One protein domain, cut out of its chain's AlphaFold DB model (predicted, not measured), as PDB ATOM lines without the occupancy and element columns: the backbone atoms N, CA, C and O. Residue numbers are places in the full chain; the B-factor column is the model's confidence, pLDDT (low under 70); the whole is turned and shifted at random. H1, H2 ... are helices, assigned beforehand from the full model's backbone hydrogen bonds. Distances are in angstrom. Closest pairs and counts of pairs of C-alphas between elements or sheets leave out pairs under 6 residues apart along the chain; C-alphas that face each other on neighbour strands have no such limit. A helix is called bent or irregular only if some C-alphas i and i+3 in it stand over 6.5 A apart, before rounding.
ATOM      1  N   HIS A 339      33.022   2.388  13.773       61.81
ATOM      2  CA  HIS A 339      31.631   2.367  14.212       61.81
ATOM      3  C   HIS A 339      30.674   1.729  13.188       61.81
ATOM      4  O   HIS A 339      29.921   0.816  13.532       61.81
ATOM      5  N   TYR A 340      30.717   2.147  11.920       63.91
ATOM      6  CA  TYR A 340      29.826   1.606  10.889       63.91
ATOM      7  C   TYR A 340      30.228   0.198  10.445       63.91
ATOM      8  O   TYR A 340      29.349  -0.633  10.212       63.91
ATOM      9  N   LEU A 341      31.525  -0.132  10.435       64.50
ATOM     10  CA  LEU A 341      31.981  -1.518  10.290       64.50
ATOM     11  C   LEU A 341      31.447  -2.408  11.411       64.50
ATOM     12  O   LEU A 341      30.973  -3.510  11.140       64.50
ATOM     13  N   GLU A 342      31.476  -1.946  12.662       66.56
ATOM     14  CA  GLU A 342      30.904  -2.684  13.787       66.56
ATOM     15  C   GLU A 342      29.393  -2.869  13.648       66.56
ATOM     16  O   GLU A 342      28.888  -3.962  13.907       66.56
ATOM     17  N   ILE A 343      28.660  -1.834  13.228       70.19
ATOM     18  CA  ILE A 343      27.209  -1.906  13.011       70.19
ATOM     19  C   ILE A 343      26.878  -2.896  11.886       70.19
ATOM     20  O   ILE A 343      26.038  -3.783  12.066       70.19
ATOM     21  N   LEU A 344      27.572  -2.810  10.748       72.50
ATOM     22  CA  LEU A 344      27.379  -3.716   9.614       72.50
ATOM     23  C   LEU A 344      27.815  -5.148   9.943       72.50
ATOM     24  O   LEU A 344      27.140  -6.105   9.556       72.50
ATOM     25  N   SER A 345      28.888  -5.322  10.715       72.06
ATOM     26  CA  SER A 345      29.344  -6.621  11.215       72.06
ATOM     27  C   SER A 345      28.340  -7.237  12.196       72.06
ATOM     28  O   SER A 345      27.989  -8.414  12.070       72.06
ATOM     29  N   LYS A 346      27.775  -6.444  13.118       76.19
ATOM     30  CA  LYS A 346      26.687  -6.868  14.021       76.19
ATOM     31  C   LYS A 346      25.441  -7.287  13.247       76.19
ATOM     32  O   LYS A 346      24.867  -8.333  13.540       76.19
ATOM     33  N   PHE A 347      25.046  -6.525  12.228       80.38
ATOM     34  CA  PHE A 347      23.936  -6.914  11.359       80.38
ATOM     35  C   PHE A 347      24.234  -8.219  10.606       80.38
ATOM     36  O   PHE A 347      23.385  -9.105  10.535       80.38
ATOM     37  N   THR A 348      25.450  -8.370  10.080       80.19
ATOM     38  CA  THR A 348      25.851  -9.557   9.309       80.19
ATOM     39  C   THR A 348      25.909 -10.817  10.174       80.19
ATOM     40  O   THR A 348      25.484 -11.882   9.726       80.19
ATOM     41  N   SER A 349      26.398 -10.693  11.409       79.00
ATOM     42  CA  SER A 349      26.518 -11.792  12.375       79.00
ATOM     43  C   SER A 349      25.187 -12.177  13.025       79.00
ATOM     44  O   SER A 349      24.974 -13.355  13.304       79.00
ATOM     45  N   ASN A 350      24.264 -11.228  13.214       80.62
ATOM     46  CA  ASN A 350      22.956 -11.476  13.817       80.62
ATOM     47  C   ASN A 350      21.815 -10.858  12.993       80.62
ATOM     48  O   ASN A 350      21.153  -9.910  13.415       80.62
ATOM     49  N   LYS A 351      21.587 -11.405  11.795       80.88
ATOM     50  CA  LYS A 351      20.577 -10.896  10.857       80.88
ATOM     51  C   LYS A 351      19.162 -11.020  11.431       80.88
ATOM     52  O   LYS A 351      18.559 -12.093  11.417       80.88
ATOM     53  N   SER A 352      18.612  -9.898  11.883       81.81
ATOM     54  CA  SER A 352      17.232  -9.767  12.349       81.81
ATOM     55  C   SER A 352      16.581  -8.487  11.808       81.81
ATOM     56  O   SER A 352      17.257  -7.567  11.346       81.81
ATOM     57  N   ILE A 353      15.247  -8.423  11.856       78.44
ATOM     58  CA  ILE A 353      14.507  -7.190  11.534       78.44
ATOM     59  C   ILE A 353      14.884  -6.066  12.510       78.44
ATOM     60  O   ILE A 353      15.048  -4.924  12.101       78.44
ATOM     61  N   GLU A 354      15.067  -6.394  13.789       79.19
ATOM     62  CA  GLU A 354      15.424  -5.417  14.818       79.19
ATOM     63  C   GLU A 354      16.801  -4.797  14.550       79.19
ATOM     64  O   GLU A 354      16.949  -3.580  14.576       79.19
ATOM     65  N   THR A 355      17.802  -5.618  14.223       80.06
ATOM     66  CA  THR A 355      19.138  -5.127  13.853       80.06
ATOM     67  C   THR A 355      19.118  -4.321  12.559       80.06
ATOM     68  O   THR A 355      19.864  -3.358  12.458       80.06
ATOM     69  N   LEU A 356      18.263  -4.676  11.591       82.75
ATOM     70  CA  LEU A 356      18.104  -3.922  10.342       82.75
ATOM     71  C   LEU A 356      17.513  -2.532  10.595       82.75
ATOM     72  O   LEU A 356      18.042  -1.553  10.079       82.75
ATOM     73  N   ASN A 357      16.464  -2.450  11.417       78.50
ATOM     74  CA  ASN A 357      15.863  -1.174  11.794       78.50
ATOM     75  C   ASN A 357      16.851  -0.310  12.582       78.50
ATOM     76  O   ASN A 357      16.978   0.859  12.266       78.50
ATOM     77  N   LYS A 358      17.632  -0.890  13.506       79.56
ATOM     78  CA  LYS A 358      18.685  -0.148  14.223       79.56
ATOM     79  C   LYS A 358      19.711   0.480  13.279       79.56
ATOM     80  O   LYS A 358      20.081   1.626  13.481       79.56
ATOM     81  N   VAL A 359      20.163  -0.247  12.250       79.69
ATOM     82  CA  VAL A 359      21.099   0.326  11.261       79.69
ATOM     83  C   VAL A 359      20.425   1.427  10.441       79.69
ATOM     84  O   VAL A 359      21.036   2.461  10.195       79.69
ATOM     85  N   ALA A 360      19.171   1.220  10.029       76.75
ATOM     86  CA  ALA A 360      18.416   2.221   9.280       76.75
ATOM     87  C   ALA A 360      18.182   3.499  10.103       76.75
ATOM     88  O   ALA A 360      18.370   4.588   9.573       76.75
ATOM     89  N   ASP A 361      17.841   3.361  11.385       75.38
ATOM     90  CA  ASP A 361      17.653   4.474  12.316       75.38
ATOM     91  C   ASP A 361      18.962   5.258  12.495       75.38
ATOM     92  O   ASP A 361      18.955   6.481  12.379       75.38
ATOM     93  N   GLU A 362      20.098   4.572  12.679       76.94
ATOM     94  CA  GLU A 362      21.412   5.228  12.766       76.94
ATOM     95  C   GLU A 362      21.744   6.007  11.485       76.94
ATOM     96  O   GLU A 362      22.114   7.182  11.537       76.94
ATOM     97  N   PHE A 363      21.505   5.406  10.316       78.19
ATOM     98  CA  PHE A 363      21.727   6.062   9.021       78.19
ATOM     99  C   PHE A 363      20.753   7.218   8.765       78.19
ATOM    100  O   PHE A 363      21.022   8.076   7.929       78.19
ATOM    101  N   SER A 364      19.615   7.262   9.456       71.62
ATOM    102  CA  SER A 364      18.698   8.404   9.432       71.62
ATOM    103  C   SER A 364      19.143   9.542  10.357       71.62
ATOM    104  O   SER A 364      18.669  10.670  10.202       71.62
ATOM    105  N   THR A 365      20.049   9.273  11.298       67.75
ATOM    106  CA  THR A 365      20.554  10.258  12.262       67.75
ATOM    107  C   THR A 365      21.916  10.857  11.917       67.75
ATOM    108  O   THR A 365      22.201  11.975  12.346       67.75
ATOM    109  N   GLU A 366      22.730  10.158  11.129       69.50
ATOM    110  CA  GLU A 366      24.030  10.606  10.625       69.50
ATOM    111  C   GLU A 366      24.243  10.029   9.221       69.50
ATOM    112  O   GLU A 366      23.863   8.882   8.964       69.50
ATOM    113  N   ALA A 367      24.810  10.804   8.288       71.56
ATOM    114  CA  ALA A 367      24.994  10.295   6.935       71.56
ATOM    115  C   ALA A 367      26.166   9.293   6.891       71.56
ATOM    116  O   ALA A 367      27.289   9.654   7.260       71.56
ATOM    117  N   PRO A 368      25.945   8.056   6.413       73.88
ATOM    118  CA  PRO A 368      27.025   7.103   6.172       73.88
ATOM    119  C   PRO A 368      27.877   7.528   4.966       73.88
ATOM    120  O   PRO A 368      27.443   8.311   4.114       73.88
ATOM    121  N   SER A 369      29.075   6.957   4.836       71.69
ATOM    122  CA  SER A 369      29.850   7.069   3.598       71.69
ATOM    123  C   SER A 369      29.117   6.401   2.424       71.69
ATOM    124  O   SER A 369      28.241   5.545   2.604       71.69
ATOM    125  N   LYS A 370      29.485   6.762   1.185       74.00
ATOM    126  CA  LYS A 370      28.882   6.164  -0.020       74.00
ATOM    127  C   LYS A 370      29.052   4.639  -0.041       74.00
ATOM    128  O   LYS A 370      28.097   3.925  -0.356       74.00
ATOM    129  N   ASP A 371      30.221   4.138   0.351       71.25
ATOM    130  CA  ASP A 371      30.505   2.700   0.395       71.25
ATOM    131  C   ASP A 371      29.773   1.989   1.530       71.25
ATOM    132  O   ASP A 371      29.255   0.887   1.335       71.25
ATOM    133  N   GLU A 372      29.662   2.628   2.696       75.81
ATOM    134  CA  GLU A 372      28.900   2.108   3.835       75.81
ATOM    135  C   GLU A 372      27.414   1.972   3.474       75.81
ATOM    136  O   GLU A 372      26.809   0.916   3.692       75.81
ATOM    137  N   LEU A 373      26.840   2.999   2.837       80.69
ATOM    138  CA  LEU A 373      25.465   2.967   2.346       80.69
ATOM    139  C   LEU A 373      25.276   1.881   1.286       80.69
ATOM    140  O   LEU A 373      24.314   1.110   1.341       80.69
ATOM    141  N   ARG A 374      26.209   1.776   0.334       83.25
ATOM    142  CA  ARG A 374      26.174   0.763  -0.723       83.25
ATOM    143  C   ARG A 374      26.214  -0.653  -0.154       83.25
ATOM    144  O   ARG A 374      25.389  -1.494  -0.532       83.25
ATOM    145  N   ALA A 375      27.147  -0.919   0.759       81.31
ATOM    146  CA  ALA A 375      27.295  -2.207   1.420       81.31
ATOM    147  C   ALA A 375      26.029  -2.565   2.207       81.31
ATOM    148  O   ALA A 375      25.494  -3.669   2.053       81.31
ATOM    149  N   PHE A 376      25.495  -1.615   2.982       85.75
ATOM    150  CA  PHE A 376      24.261  -1.813   3.730       85.75
ATOM    151  C   PHE A 376      23.083  -2.149   2.818       85.75
ATOM    152  O   PHE A 376      22.418  -3.158   3.048       85.75
ATOM    153  N   LEU A 377      22.832  -1.356   1.770       87.25
ATOM    154  CA  LEU A 377      21.702  -1.542   0.850       87.25
ATOM    155  C   LEU A 377      21.749  -2.899   0.135       87.25
ATOM    156  O   LEU A 377      20.710  -3.530  -0.078       87.25
ATOM    157  N   LEU A 378      22.942  -3.383  -0.219       84.56
ATOM    158  CA  LEU A 378      23.120  -4.713  -0.808       84.56
ATOM    159  C   LEU A 378      22.825  -5.831   0.201       84.56
ATOM    160  O   LEU A 378      22.052  -6.746  -0.099       84.56
ATOM    161  N   LEU A 379      23.415  -5.756   1.398       84.81
ATOM    162  CA  LEU A 379      23.258  -6.769   2.445       84.81
ATOM    163  C   LEU A 379      21.811  -6.857   2.946       84.81
ATOM    164  O   LEU A 379      21.253  -7.952   3.057       84.81
ATOM    165  N   SER A 380      21.199  -5.707   3.226       87.50
ATOM    166  CA  SER A 380      19.834  -5.595   3.746       87.50
ATOM    167  C   SER A 380      18.791  -6.048   2.724       87.50
ATOM    168  O   SER A 380      17.897  -6.822   3.073       87.50
ATOM    169  N   TYR A 381      18.935  -5.678   1.445       87.44
ATOM    170  CA  TYR A 381      18.034  -6.141   0.387       87.44
ATOM    171  C   TYR A 381      18.053  -7.669   0.243       87.44
ATOM    172  O   TYR A 381      16.991  -8.301   0.216       87.44
ATOM    173  N   ASN A 382      19.242  -8.279   0.192       85.81
ATOM    174  CA  ASN A 382      19.373  -9.735   0.086       85.81
ATOM    175  C   ASN A 382      18.739 -10.436   1.294       85.81
ATOM    176  O   ASN A 382      17.929 -11.347   1.121       85.81
ATOM    177  N   TYR A 383      19.024  -9.948   2.505       87.25
ATOM    178  CA  TYR A 383      18.435 -10.481   3.730       87.25
ATOM    179  C   TYR A 383      16.901 -10.402   3.736       87.25
ATOM    180  O   TYR A 383      16.248 -11.408   4.007       87.25
ATOM    181  N   ILE A 384      16.303  -9.249   3.412       86.31
ATOM    182  CA  ILE A 384      14.838  -9.097   3.405       86.31
ATOM    183  C   ILE A 384      14.200 -10.018   2.361       86.31
ATOM    184  O   ILE A 384      13.185 -10.660   2.638       86.31
ATOM    185  N   THR A 385      14.809 -10.141   1.181       85.12
ATOM    186  CA  THR A 385      14.290 -11.012   0.119       85.12
ATOM    187  C   THR A 385      14.313 -12.486   0.550       85.12
ATOM    188  O   THR A 385      13.328 -13.207   0.367       85.12
ATOM    189  N   GLU A 386      15.403 -12.933   1.183       85.50
ATOM    190  CA  GLU A 386      15.521 -14.279   1.760       85.50
ATOM    191  C   GLU A 386      14.538 -14.505   2.914       85.50
ATOM    192  O   GLU A 386      13.904 -15.562   2.998       85.50
ATOM    193  N   LEU A 387      14.369 -13.510   3.787       84.50
ATOM    194  CA  LEU A 387      13.457 -13.569   4.920       84.50
ATOM    195  C   LEU A 387      12.005 -13.725   4.454       84.50
ATOM    196  O   LEU A 387      11.308 -14.611   4.954       84.50
ATOM    197  N   ILE A 388      11.559 -12.932   3.472       83.56
ATOM    198  CA  ILE A 388      10.223 -13.057   2.866       83.56
ATOM    199  C   ILE A 388      10.066 -14.442   2.231       83.56
ATOM    200  O   ILE A 388       9.057 -15.112   2.450       83.56
ATOM    201  N   ALA A 389      11.069 -14.916   1.487       82.75
ATOM    202  CA  ALA A 389      11.007 -16.226   0.847       82.75
ATOM    203  C   ALA A 389      10.911 -17.380   1.861       82.75
ATOM    204  O   ALA A 389      10.165 -18.334   1.632       82.75
ATOM    205  N   LYS A 390      11.644 -17.305   2.981       84.06
ATOM    206  CA  LYS A 390      11.698 -18.357   4.006       84.06
ATOM    207  C   LYS A 390      10.505 -18.292   4.961       84.06
ATOM    208  O   LYS A 390       9.739 -19.252   5.035       84.06
ATOM    209  N   LYS A 391      10.312 -17.166   5.661       78.25
ATOM    210  CA  LYS A 391       9.202 -17.005   6.617       78.25
ATOM    211  C   LYS A 391       7.849 -16.933   5.923       78.25
ATOM    212  O   LYS A 391       6.903 -17.535   6.419       78.25
ATOM    213  N   GLY A 392       7.762 -16.299   4.754       73.56
ATOM    214  CA  GLY A 392       6.517 -16.246   3.993       73.56
ATOM    215  C   GLY A 392       6.034 -17.637   3.572       73.56
ATOM    216  O   GLY A 392       4.858 -17.955   3.728       73.56
ATOM    217  N   LYS A 393       6.938 -18.523   3.127       77.56
ATOM    218  CA  LYS A 393       6.588 -19.927   2.836       77.56
ATOM    219  C   LYS A 393       6.135 -20.695   4.079       77.56
ATOM    220  O   LYS A 393       5.184 -21.464   3.981       77.56
ATOM    221  N   MET A 394       6.799 -20.503   5.221       78.81
ATOM    222  CA  MET A 394       6.399 -21.147   6.480       78.81
ATOM    223  C   MET A 394       4.994 -20.710   6.901       78.81
ATOM    224  O   MET A 394       4.136 -21.565   7.083       78.81
ATOM    225  N   MET A 395       4.727 -19.401   6.931       76.50
ATOM    226  CA  MET A 395       3.413 -18.858   7.300       76.50
ATOM    227  C   MET A 395       2.300 -19.336   6.358       76.50
ATOM    228  O   MET A 395       1.249 -19.761   6.826       76.50
ATOM    229  N   LEU A 396       2.552 -19.372   5.044       74.56
ATOM    230  CA  LEU A 396       1.610 -19.929   4.062       74.56
ATOM    231  C   LEU A 396       1.327 -21.423   4.289       74.56
ATOM    232  O   LEU A 396       0.209 -21.889   4.065       74.56
ATOM    233  N   ASN A 397       2.330 -22.200   4.699       75.62
ATOM    234  CA  ASN A 397       2.156 -23.625   4.984       75.62
ATOM    235  C   ASN A 397       1.420 -23.861   6.308       75.62
ATOM    236  O   ASN A 397       0.588 -24.766   6.380       75.62
ATOM    237  N   ASP A 398       1.689 -23.047   7.326       74.31
ATOM    238  CA  ASP A 398       1.007 -23.112   8.618       74.31
ATOM    239  C   ASP A 398      -0.465 -22.716   8.485       74.31
ATOM    240  O   ASP A 398      -1.330 -23.360   9.074       74.31
ATOM    241  N   GLU A 399      -0.779 -21.729   7.648       70.38
ATOM    242  CA  GLU A 399      -2.157 -21.346   7.347       70.38
ATOM    243  C   GLU A 399      -2.908 -22.459   6.593       70.38
ATOM    244  O   GLU A 399      -4.035 -22.808   6.951       70.38
ATOM    245  N   LYS A 400      -2.253 -23.126   5.630       72.56
ATOM    246  CA  LYS A 400      -2.802 -24.326   4.970       72.56
ATOM    247  C   LYS A 400      -3.042 -25.488   5.935       72.56
ATOM    248  O   LYS A 400      -3.994 -26.241   5.737       72.56
ATOM    249  N   LYS A 401      -2.186 -25.671   6.948       69.19
ATOM    250  CA  LYS A 401      -2.376 -26.691   7.993       69.19
ATOM    251  C   LYS A 401      -3.515 -26.318   8.940       69.19
ATOM    252  O   LYS A 401      -4.383 -27.147   9.168       69.19
ATOM    253  N   LYS A 402      -3.578 -25.066   9.404       68.75
ATOM    254  CA  LYS A 402      -4.656 -24.566  10.276       68.75
ATOM    255  C   LYS A 402      -6.033 -24.640   9.612       68.75
ATOM    256  O   LYS A 402      -6.998 -24.960  10.297       68.75
ATOM    257  N   LYS A 403      -6.122 -24.447   8.289       65.44
ATOM    258  CA  LYS A 403      -7.349 -24.718   7.517       65.44
ATOM    259  C   LYS A 403      -7.826 -26.167   7.609       65.44
ATOM    260  O   LYS A 403      -9.024 -26.401   7.622       65.44
ATOM    261  N   LYS A 404      -6.908 -27.137   7.662       59.78
ATOM    262  CA  LYS A 404      -7.258 -28.557   7.828       59.78
ATOM    263  C   LYS A 404      -7.675 -28.906   9.263       59.78
ATOM    264  O   LYS A 404      -8.232 -29.974   9.467       59.78
ATOM    265  N   GLU A 405      -7.388 -28.036  10.230       59.31
ATOM    266  CA  GLU A 405      -7.611 -28.258  11.666       59.31
ATOM    267  C   GLU A 405      -8.723 -27.361  12.263       59.31
ATOM    268  O   GLU A 405      -8.840 -27.295  13.483       59.31
ATOM    269  N   GLU A 406      -9.511 -26.649  11.437       53.94
ATOM    270  CA  GLU A 406     -10.637 -25.774  11.842       53.94
ATOM    271  C   GLU A 406     -10.344 -24.832  13.035       53.94
ATOM    272  O   GLU A 406     -11.149 -24.670  13.953       53.94
ATOM    273  N   LYS A 407      -9.181 -24.165  13.050       55.81
ATOM    274  CA  LYS A 407      -8.863 -23.141  14.070       55.81
ATOM    275  C   LYS A 407      -9.038 -21.717  13.541       55.81
ATOM    276  O   LYS A 407      -8.667 -21.403  12.415       55.81
ATOM    277  N   SER A 408      -9.570 -20.849  14.406       52.09
ATOM    278  CA  SER A 408     -10.022 -19.477  14.119       52.09
ATOM    279  C   SER A 408      -9.013 -18.596  13.339       52.09
ATOM    280  O   SER A 408      -7.843 -18.534  13.738       52.09
ATOM    281  N   PRO A 409      -9.458 -17.811  12.335       54.09
ATOM    282  CA  PRO A 409      -8.593 -17.027  11.438       54.09
ATOM    283  C   PRO A 409      -7.986 -15.734  12.035       54.09
ATOM    284  O   PRO A 409      -6.935 -15.289  11.576       54.09
ATOM    285  N   GLN A 410      -8.570 -15.138  13.083       51.97
ATOM    286  CA  GLN A 410      -8.187 -13.794  13.569       51.97
ATOM    287  C   GLN A 410      -6.766 -13.667  14.159       51.97
ATOM    288  O   GLN A 410      -6.171 -12.592  14.083       51.97
ATOM    289  N   LYS A 411      -6.179 -14.733  14.727       53.44
ATOM    290  CA  LYS A 411      -4.810 -14.684  15.294       53.44
ATOM    291  C   LYS A 411      -3.720 -14.580  14.220       53.44
ATOM    292  O   LYS A 411      -2.696 -13.945  14.452       53.44
ATOM    293  N   THR A 412      -3.951 -15.174  13.051       58.69
ATOM    294  CA  THR A 412      -2.955 -15.290  11.974       58.69
ATOM    295  C   THR A 412      -2.706 -13.948  11.289       58.69
ATOM    296  O   THR A 412      -1.573 -13.628  10.942       58.69
ATOM    297  N   GLN A 413      -3.741 -13.121  11.161       63.47
ATOM    298  CA  GLN A 413      -3.626 -11.824  10.501       63.47
ATOM    299  C   GLN A 413      -2.802 -10.821  11.315       63.47
ATOM    300  O   GLN A 413      -1.912 -10.176  10.775       63.47
ATOM    301  N   SER A 414      -2.987 -10.796  12.640       68.06
ATOM    302  CA  SER A 414      -2.153  -9.983  13.538       68.06
ATOM    303  C   SER A 414      -0.670 -10.387  13.500       68.06
ATOM    304  O   SER A 414       0.207  -9.530  13.601       68.06
ATOM    305  N   GLU A 415      -0.361 -11.678  13.343       71.88
ATOM    306  CA  GLU A 415       1.019 -12.174  13.218       71.88
ATOM    307  C   GLU A 415       1.656 -11.795  11.872       71.88
ATOM    308  O   GLU A 415       2.847 -11.478  11.815       71.88
ATOM    309  N   VAL A 416       0.860 -11.785  10.801       73.00
ATOM    310  CA  VAL A 416       1.284 -11.387   9.453       73.00
ATOM    311  C   VAL A 416       1.510  -9.879   9.376       73.00
ATOM    312  O   VAL A 416       2.553  -9.457   8.880       73.00
ATOM    313  N   ASP A 417       0.622  -9.073   9.957       74.00
ATOM    314  CA  ASP A 417       0.790  -7.618  10.047       74.00
ATOM    315  C   ASP A 417       2.039  -7.251  10.858       74.00
ATOM    316  O   ASP A 417       2.841  -6.423  10.428       74.00
ATOM    317  N   LYS A 418       2.284  -7.937  11.985       78.56
ATOM    318  CA  LYS A 418       3.515  -7.775  12.783       78.56
ATOM    319  C   LYS A 418       4.783  -8.156  12.018       78.56
ATOM    320  O   LYS A 418       5.842  -7.592  12.281       78.56
ATOM    321  N   PHE A 419       4.700  -9.111  11.092       80.50
ATOM    322  CA  PHE A 419       5.826  -9.501  10.244       80.50
ATOM    323  C   PHE A 419       6.068  -8.509   9.098       80.50
ATOM    324  O   PHE A 419       7.219  -8.204   8.792       80.50
ATOM    325  N   ILE A 420       5.003  -8.001   8.476       80.38
ATOM    326  CA  ILE A 420       5.074  -7.151   7.283       80.38
ATOM    327  C   ILE A 420       5.357  -5.680   7.625       80.38
ATOM    328  O   ILE A 420       6.130  -5.038   6.915       80.38
ATOM    329  N   ALA A 421       4.775  -5.145   8.704       79.25
ATOM    330  CA  ALA A 421       4.926  -3.745   9.114       79.25
ATOM    331  C   ALA A 421       6.384  -3.235   9.125       79.25
ATOM    332  O   ALA A 421       6.656  -2.210   8.496       79.25
ATOM    333  N   PRO A 422       7.357  -3.932   9.744       76.38
ATOM    334  CA  PRO A 422       8.741  -3.468   9.717       76.38
ATOM    335  C   PRO A 422       9.391  -3.560   8.325       76.38
ATOM    336  O   PRO A 422      10.276  -2.768   8.013       76.38
ATOM    337  N   ILE A 423       8.937  -4.467   7.452       82.62
ATOM    338  CA  ILE A 423       9.435  -4.553   6.070       82.62
ATOM    339  C   ILE A 423       8.936  -3.358   5.246       82.62
ATOM    340  O   ILE A 423       9.694  -2.819   4.441       82.62
ATOM    341  N   TYR A 424       7.707  -2.882   5.476       81.44
ATOM    342  CA  TYR A 424       7.244  -1.621   4.886       81.44
ATOM    343  C   TYR A 424       8.066  -0.418   5.362       81.44
ATOM    344  O   TYR A 424       8.351   0.467   4.558       81.44
ATOM    345  N   GLY A 425       8.509  -0.408   6.625       76.50
ATOM    346  CA  GLY A 425       9.472   0.580   7.124       76.50
ATOM    347  C   GLY A 425      10.751   0.614   6.280       76.50
ATOM    348  O   GLY A 425      11.160   1.672   5.808       76.50
ATOM    349  N   TYR A 426      11.313  -0.557   5.976       82.25
ATOM    350  CA  TYR A 426      12.475  -0.672   5.092       82.25
ATOM    351  C   TYR A 426      12.184  -0.271   3.633       82.25
ATOM    352  O   TYR A 426      13.013   0.366   2.988       82.25
ATOM    353  N   VAL A 427      11.002  -0.584   3.090       84.31
ATOM    354  CA  VAL A 427      10.595  -0.123   1.746       84.31
ATOM    355  C   VAL A 427      10.519   1.406   1.686       84.31
ATOM    356  O   VAL A 427      10.975   1.999   0.707       84.31
ATOM    357  N   ASN A 428      10.012   2.049   2.739       81.62
ATOM    358  CA  ASN A 428       9.994   3.508   2.851       81.62
ATOM    359  C   ASN A 428      11.411   4.083   2.935       81.62
ATOM    360  O   ASN A 428      11.701   5.068   2.260       81.62
ATOM    361  N   PHE A 429      12.306   3.436   3.687       82.31
ATOM    362  CA  PHE A 429      13.725   3.787   3.698       82.31
ATOM    363  C   PHE A 429      14.329   3.698   2.287       82.31
ATOM    364  O   PHE A 429      14.926   4.661   1.823       82.31
ATOM    365  N   LEU A 430      14.097   2.613   1.536       84.88
ATOM    366  CA  LEU A 430      14.559   2.497   0.144       84.88
ATOM    367  C   LEU A 430      13.988   3.589  -0.772       84.88
ATOM    368  O   LEU A 430      14.700   4.097  -1.638       84.88
ATOM    369  N   ALA A 431      12.711   3.946  -0.605       82.94
ATOM    370  CA  ALA A 431      12.082   5.027  -1.361       82.94
ATOM    371  C   ALA A 431      12.748   6.377  -1.077       82.94
ATOM    372  O   ALA A 431      12.992   7.150  -2.003       82.94
ATOM    373  N   LEU A 432      13.073   6.631   0.190       81.94
ATOM    374  CA  LEU A 432      13.795   7.822   0.604       81.94
ATOM    375  C   LEU A 432      15.213   7.840   0.025       81.94
ATOM    376  O   LEU A 432      15.594   8.821  -0.606       81.94
ATOM    377  N   GLN A 433      15.960   6.737   0.134       83.69
ATOM    378  CA  GLN A 433      17.316   6.647  -0.415       83.69
ATOM    379  C   GLN A 433      17.346   6.814  -1.938       83.69
ATOM    380  O   GLN A 433      18.272   7.423  -2.462       83.69
ATOM    381  N   GLN A 434      16.312   6.361  -2.655       82.56
ATOM    382  CA  GLN A 434      16.175   6.632  -4.088       82.56
ATOM    383  C   GLN A 434      16.065   8.134  -4.396       82.56
ATOM    384  O   GLN A 434      16.576   8.587  -5.416       82.56
ATOM    385  N   LYS A 435      15.381   8.897  -3.536       77.81
ATOM    386  CA  LYS A 435      15.191  10.342  -3.704       77.81
ATOM    387  C   LYS A 435      16.446  11.131  -3.324       77.81
ATOM    388  O   LYS A 435      16.770  12.098  -4.003       77.81
ATOM    389  N   VAL A 436      17.115  10.729  -2.246       73.94
ATOM    390  CA  VAL A 436      18.234  11.474  -1.644       73.94
ATOM    391  C   VAL A 436      19.579  11.118  -2.297       73.94
ATOM    392  O   VAL A 436      20.411  11.997  -2.486       73.94
ATOM    393  N   ASN A 437      19.782   9.865  -2.724       77.06
ATOM    394  CA  ASN A 437      21.058   9.364  -3.258       77.06
ATOM    395  C   ASN A 437      20.919   8.831  -4.680       77.06
ATOM    396  O   ASN A 437      21.044   7.628  -4.913       77.06
ATOM    397  N   TRP A 438      20.663   9.719  -5.640       75.44
ATOM    398  CA  TRP A 438      20.388   9.318  -7.020       75.44
ATOM    399  C   TRP A 438      21.527   8.490  -7.651       75.44
ATOM    400  O   TRP A 438      21.232   7.496  -8.307       75.44
ATOM    401  N   GLU A 439      22.800   8.807  -7.373       78.50
ATOM    402  CA  GLU A 439      23.964   8.068  -7.901       78.50
ATOM    403  C   GLU A 439      23.977   6.598  -7.445       78.50
ATOM    404  O   GLU A 439      24.005   5.673  -8.257       78.50
ATOM    405  N   ILE A 440      23.893   6.367  -6.130       82.56
ATOM    406  CA  ILE A 440      23.865   5.015  -5.547       82.56
ATOM    407  C   ILE A 440      22.562   4.303  -5.929       82.56
ATOM    408  O   ILE A 440      22.544   3.087  -6.148       82.56
ATOM    409  N   ALA A 441      21.457   5.043  -6.024       83.19
ATOM    410  CA  ALA A 441      20.165   4.501  -6.407       83.19
ATOM    411  C   ALA A 441      20.151   3.977  -7.845       83.19
ATOM    412  O   ALA A 441      19.584   2.907  -8.092       83.19
ATOM    413  N   GLU A 442      20.779   4.703  -8.766       84.50
ATOM    414  CA  GLU A 442      20.946   4.302 -10.158       84.50
ATOM    415  C   GLU A 442      21.881   3.095 -10.262       84.50
ATOM    416  O   GLU A 442      21.494   2.065 -10.825       84.50
ATOM    417  N   GLU A 443      23.049   3.161  -9.616       88.00
ATOM    418  CA  GLU A 443      24.029   2.072  -9.598       88.00
ATOM    419  C   GLU A 443      23.421   0.757  -9.081       88.00
ATOM    420  O   GLU A 443      23.536  -0.304  -9.704       88.00
ATOM    421  N   LEU A 444      22.729   0.814  -7.941       86.88
ATOM    422  CA  LEU A 444      22.140  -0.362  -7.307       86.88
ATOM    423  C   LEU A 444      20.772  -0.745  -7.878       86.88
ATOM    424  O   LEU A 444      20.205  -1.751  -7.422       86.88
ATOM    425  N   LYS A 445      20.244   0.015  -8.847       89.62
ATOM    426  CA  LYS A 445      18.899  -0.137  -9.423       89.62
ATOM    427  C   LYS A 445      17.814  -0.193  -8.341       89.62
ATOM    428  O   LYS A 445      16.941  -1.070  -8.360       89.62
ATOM    429  N   LEU A 446      17.882   0.721  -7.367       87.25
ATOM    430  CA  LEU A 446      17.007   0.725  -6.188       87.25
ATOM    431  C   LEU A 446      15.526   0.790  -6.554       87.25
ATOM    432  O   LEU A 446      14.730   0.103  -5.922       87.25
ATOM    433  N   GLU A 447      15.148   1.518  -7.606       87.06
ATOM    434  CA  GLU A 447      13.752   1.590  -8.048       87.06
ATOM    435  C   GLU A 447      13.183   0.208  -8.409       87.06
ATOM    436  O   GLU A 447      12.089  -0.169  -7.981       87.06
ATOM    437  N   GLN A 448      13.947  -0.579  -9.172       88.44
ATOM    438  CA  GLN A 448      13.546  -1.924  -9.591       88.44
ATOM    439  C   GLN A 448      13.455  -2.861  -8.383       88.44
ATOM    440  O   GLN A 448      12.498  -3.626  -8.251       88.44
ATOM    441  N   LYS A 449      14.437  -2.773  -7.480       88.38
ATOM    442  CA  LYS A 449      14.487  -3.540  -6.229       88.38
ATOM    443  C   LYS A 449      13.309  -3.210  -5.308       88.38
ATOM    444  O   LYS A 449      12.657  -4.129  -4.813       88.38
ATOM    445  N   ARG A 450      12.984  -1.926  -5.137       88.38
ATOM    446  CA  ARG A 450      11.854  -1.454  -4.327       88.38
ATOM    447  C   ARG A 450      10.525  -1.956  -4.883       88.38
ATOM    448  O   ARG A 450       9.796  -2.635  -4.165       88.38
ATOM    449  N   LYS A 451      10.257  -1.729  -6.175       87.56
ATOM    450  CA  LYS A 451       9.038  -2.213  -6.851       87.56
ATOM    451  C   LYS A 451       8.884  -3.733  -6.737       87.56
ATOM    452  O   LYS A 451       7.783  -4.243  -6.539       87.56
ATOM    453  N   LYS A 452       9.987  -4.484  -6.835       87.56
ATOM    454  CA  LYS A 452       9.975  -5.944  -6.670       87.56
ATOM    455  C   LYS A 452       9.594  -6.358  -5.244       87.56
ATOM    456  O   LYS A 452       8.778  -7.266  -5.097       87.56
ATOM    457  N   LEU A 453      10.142  -5.694  -4.225       86.62
ATOM    458  CA  LEU A 453       9.791  -5.917  -2.818       86.62
ATOM    459  C   LEU A 453       8.328  -5.568  -2.524       86.62
ATOM    460  O   LEU A 453       7.620  -6.387  -1.943       86.62
ATOM    461  N   GLU A 454       7.856  -4.406  -2.979       86.19
ATOM    462  CA  GLU A 454       6.454  -3.979  -2.852       86.19
ATOM    463  C   GLU A 454       5.506  -5.028  -3.449       86.19
ATOM    464  O   GLU A 454       4.592  -5.508  -2.776       86.19
ATOM    465  N   ASN A 455       5.779  -5.473  -4.679       85.12
ATOM    466  CA  ASN A 455       4.978  -6.498  -5.345       85.12
ATOM    467  C   ASN A 455       5.012  -7.846  -4.610       85.12
ATOM    468  O   ASN A 455       3.984  -8.525  -4.516       85.12
ATOM    469  N   GLN A 456       6.167  -8.252  -4.073       83.44
ATOM    470  CA  GLN A 456       6.288  -9.476  -3.277       83.44
ATOM    471  C   GLN A 456       5.458  -9.406  -1.990       83.44
ATOM    472  O   GLN A 456       4.763 -10.374  -1.676       83.44
ATOM    473  N   LEU A 457       5.483  -8.271  -1.286       83.81
ATOM    474  CA  LEU A 457       4.700  -8.050  -0.071       83.81
ATOM    475  C   LEU A 457       3.199  -8.051  -0.356       83.81
ATOM    476  O   LEU A 457       2.461  -8.777   0.307       83.81
ATOM    477  N   VAL A 458       2.753  -7.321  -1.383       82.75
ATOM    478  CA  VAL A 458       1.337  -7.289  -1.789       82.75
ATOM    479  C   VAL A 458       0.856  -8.687  -2.176       82.75
ATOM    480  O   VAL A 458      -0.196  -9.128  -1.715       82.75
ATOM    481  N   THR A 459       1.645  -9.429  -2.959       82.19
ATOM    482  CA  THR A 459       1.298 -10.801  -3.364       82.19
ATOM    483  C   THR A 459       1.218 -11.744  -2.163       82.19
ATOM    484  O   THR A 459       0.335 -12.600  -2.105       82.19
ATOM    485  N   PHE A 460       2.142 -11.618  -1.210       80.88
ATOM    486  CA  PHE A 460       2.150 -12.415   0.014       80.88
ATOM    487  C   PHE A 460       0.927 -12.110   0.886       80.88
ATOM    488  O   PHE A 460       0.182 -13.028   1.228       80.88
ATOM    489  N   HIS A 461       0.672 -10.827   1.153       76.94
ATOM    490  CA  HIS A 461      -0.465 -10.366   1.942       76.94
ATOM    491  C   HIS A 461      -1.795 -10.821   1.325       76.94
ATOM    492  O   HIS A 461      -2.611 -11.436   2.003       76.94
ATOM    493  N   GLN A 462      -1.983 -10.640   0.011       78.31
ATOM    494  CA  GLN A 462      -3.190 -11.085  -0.698       78.31
ATOM    495  C   GLN A 462      -3.387 -12.607  -0.674       78.31
ATOM    496  O   GLN A 462      -4.526 -13.068  -0.617       78.31
ATOM    497  N   LYS A 463      -2.312 -13.408  -0.740       77.12
ATOM    498  CA  LYS A 463      -2.419 -14.876  -0.683       77.12
ATOM    499  C   LYS A 463      -2.914 -15.355   0.677       77.12
ATOM    500  O   LYS A 463      -3.789 -16.213   0.705       77.12
ATOM    501  N   ILE A 464      -2.402 -14.776   1.757       71.81
ATOM    502  CA  ILE A 464      -2.861 -15.063   3.120       71.81
ATOM    503  C   ILE A 464      -4.303 -14.573   3.318       71.81
ATOM    504  O   ILE A 464      -5.162 -15.308   3.793       71.81
ATOM    505  N   PHE A 465      -4.636 -13.370   2.844       67.38
ATOM    506  CA  PHE A 465      -5.990 -12.814   2.974       67.38
ATOM    507  C   PHE A 465      -7.060 -13.611   2.214       67.38
ATOM    508  O   PHE A 465      -8.162 -13.841   2.709       67.38
ATOM    509  N   LYS A 466      -6.740 -14.075   0.999       64.75
ATOM    510  CA  LYS A 466      -7.632 -14.960   0.234       64.75
ATOM    511  C   LYS A 466      -7.770 -16.326   0.897       64.75
ATOM    512  O   LYS A 466      -8.826 -16.942   0.795       64.75
ATOM    513  N   MET A 467      -6.723 -16.813   1.563       59.66
ATOM    514  CA  MET A 467      -6.801 -18.051   2.330       59.66
ATOM    515  C   MET A 467      -7.639 -17.857   3.599       59.66
ATOM    516  O   MET A 467      -8.489 -18.684   3.858       59.66
ATOM    517  N   SER A 468      -7.529 -16.767   4.341       52.56
ATOM    518  CA  SER A 468      -8.333 -16.562   5.561       52.56
ATOM    519  C   SER A 468      -9.827 -16.277   5.331       52.56
ATOM    520  O   SER A 468     -10.616 -16.476   6.250       52.56
ATOM    521  N   THR A 469     -10.226 -15.838   4.131       50.47
ATOM    522  CA  THR A 469     -11.626 -15.507   3.775       50.47
ATOM    523  C   THR A 469     -12.356 -16.579   2.950       50.47
ATOM    524  O   THR A 469     -13.534 -16.403   2.644       50.47
ATOM    525  N   SER A 470     -11.679 -17.683   2.603       43.47
ATOM    526  CA  SER A 470     -12.245 -18.873   1.935       43.47
ATOM    527  C   SER A 470     -12.221 -20.090   2.839       43.47
ATOM    528  O   SER A 470     -13.082 -20.966   2.644       43.47
TER     529      SER A 470
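AT A GLANCE: This is residues 339 to 470 of the 470 residues of an uncharacterized protein of Tritrichomonas foetus (UniProt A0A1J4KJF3). The long helix H3 runs nearly the whole length of an elongated helix bundle, with H6 side by side with it and the bent helix H4 running back the opposite way beside them. The helical hairpin of H1 and H2 lies at the end where H3 begins, H2 packing on the arm H4b, while the short H5 makes a corner between H4b and H6; the other arm, H4a, is more loosely placed. The printed part has 132 residues with six named helices, H1 to H6 in order along the chain, and no named strand: the class is all helix. It is only just compact, close to loose, with a radius of gyration of the C-alphas of 16.7 A, and spans 53 by 27 by 20 A.

HOW THE PARTS SIT: H3, residues 370 to 404, touches H6, residues 446 to 468, the same way at a shallow tilt of 13 degrees; their closest C-alphas, of Leu 396 and Ile 464, are 6.7 A apart. H4, residues 410 to 436, was assigned as one helix by its hydrogen bonds but is bent: C-alphas 419 and 422 are 6.7 A apart. Its arms, H4a of residues 410 to 419 and H4b of residues 422 to 436, stand at a shallow tilt of 33 degrees, only just short of steep. H4b touches H6, with residues 446 to 454 of H6 alone, at a shallow tilt of 23 degrees, opposite ways; the closest C-alphas, of Gln 434 and Leu 446, are 6.3 A apart. H4a is close to H6 but not clearly touching, the closest C-alphas being those of Val 416 and His 461 at 7.8 A. H2, residues 353 to 365, touches H4b, the same way at a shallow tilt of 30 degrees, with the C-alphas of Ile 353 and Pro 422 closest at 7.1 A. H1, residues 339 to 349, forms a hairpin with H2 at a shallow tilt of 16 degrees, closest at the C-alphas of Phe 347 and Thr 355, 5.7 A. H1 and H3 only just touch, with 3 pairs of C-alphas within 8 A, the closest those of Leu 344 and Phe 376 at 6.9 A. H5, residues 438 to 443, and H4b only just touch, with 3 pairs, and only at the corner; the C-alphas of Gln 434 and Ala 441 are closest at 5.1 A. H1 and H6 are apart. Every O i to N i+4 pair is within hydrogen-bond range in H1, H2, H4b, H5 and H6; H3 has 29 of 31 and H4a 5 of 6.

IN THESE COORDINATES: H3 is 50.7 A from C-alpha 370 at (28.882, 6.164, -0.020) to C-alpha 404 at (-7.258, -28.557, 7.828). H6 is 32.8 A long and ends at C-alpha 468 at (-8.333, -16.562, 5.561). H4b is 21.0 A long and H2 18.5 A.

THE WHOLE: The C-alphas farthest apart, of Ser 369 and Glu 406, are 52.8 A apart. The printed part has no cut, ends at the chain's last residue, 470, and has tight links throughout. Mean pLDDT of the printed part is 76.4; residues 339 to 342, 365 to 366, 401 to 414 and 465 to 470 are under 70.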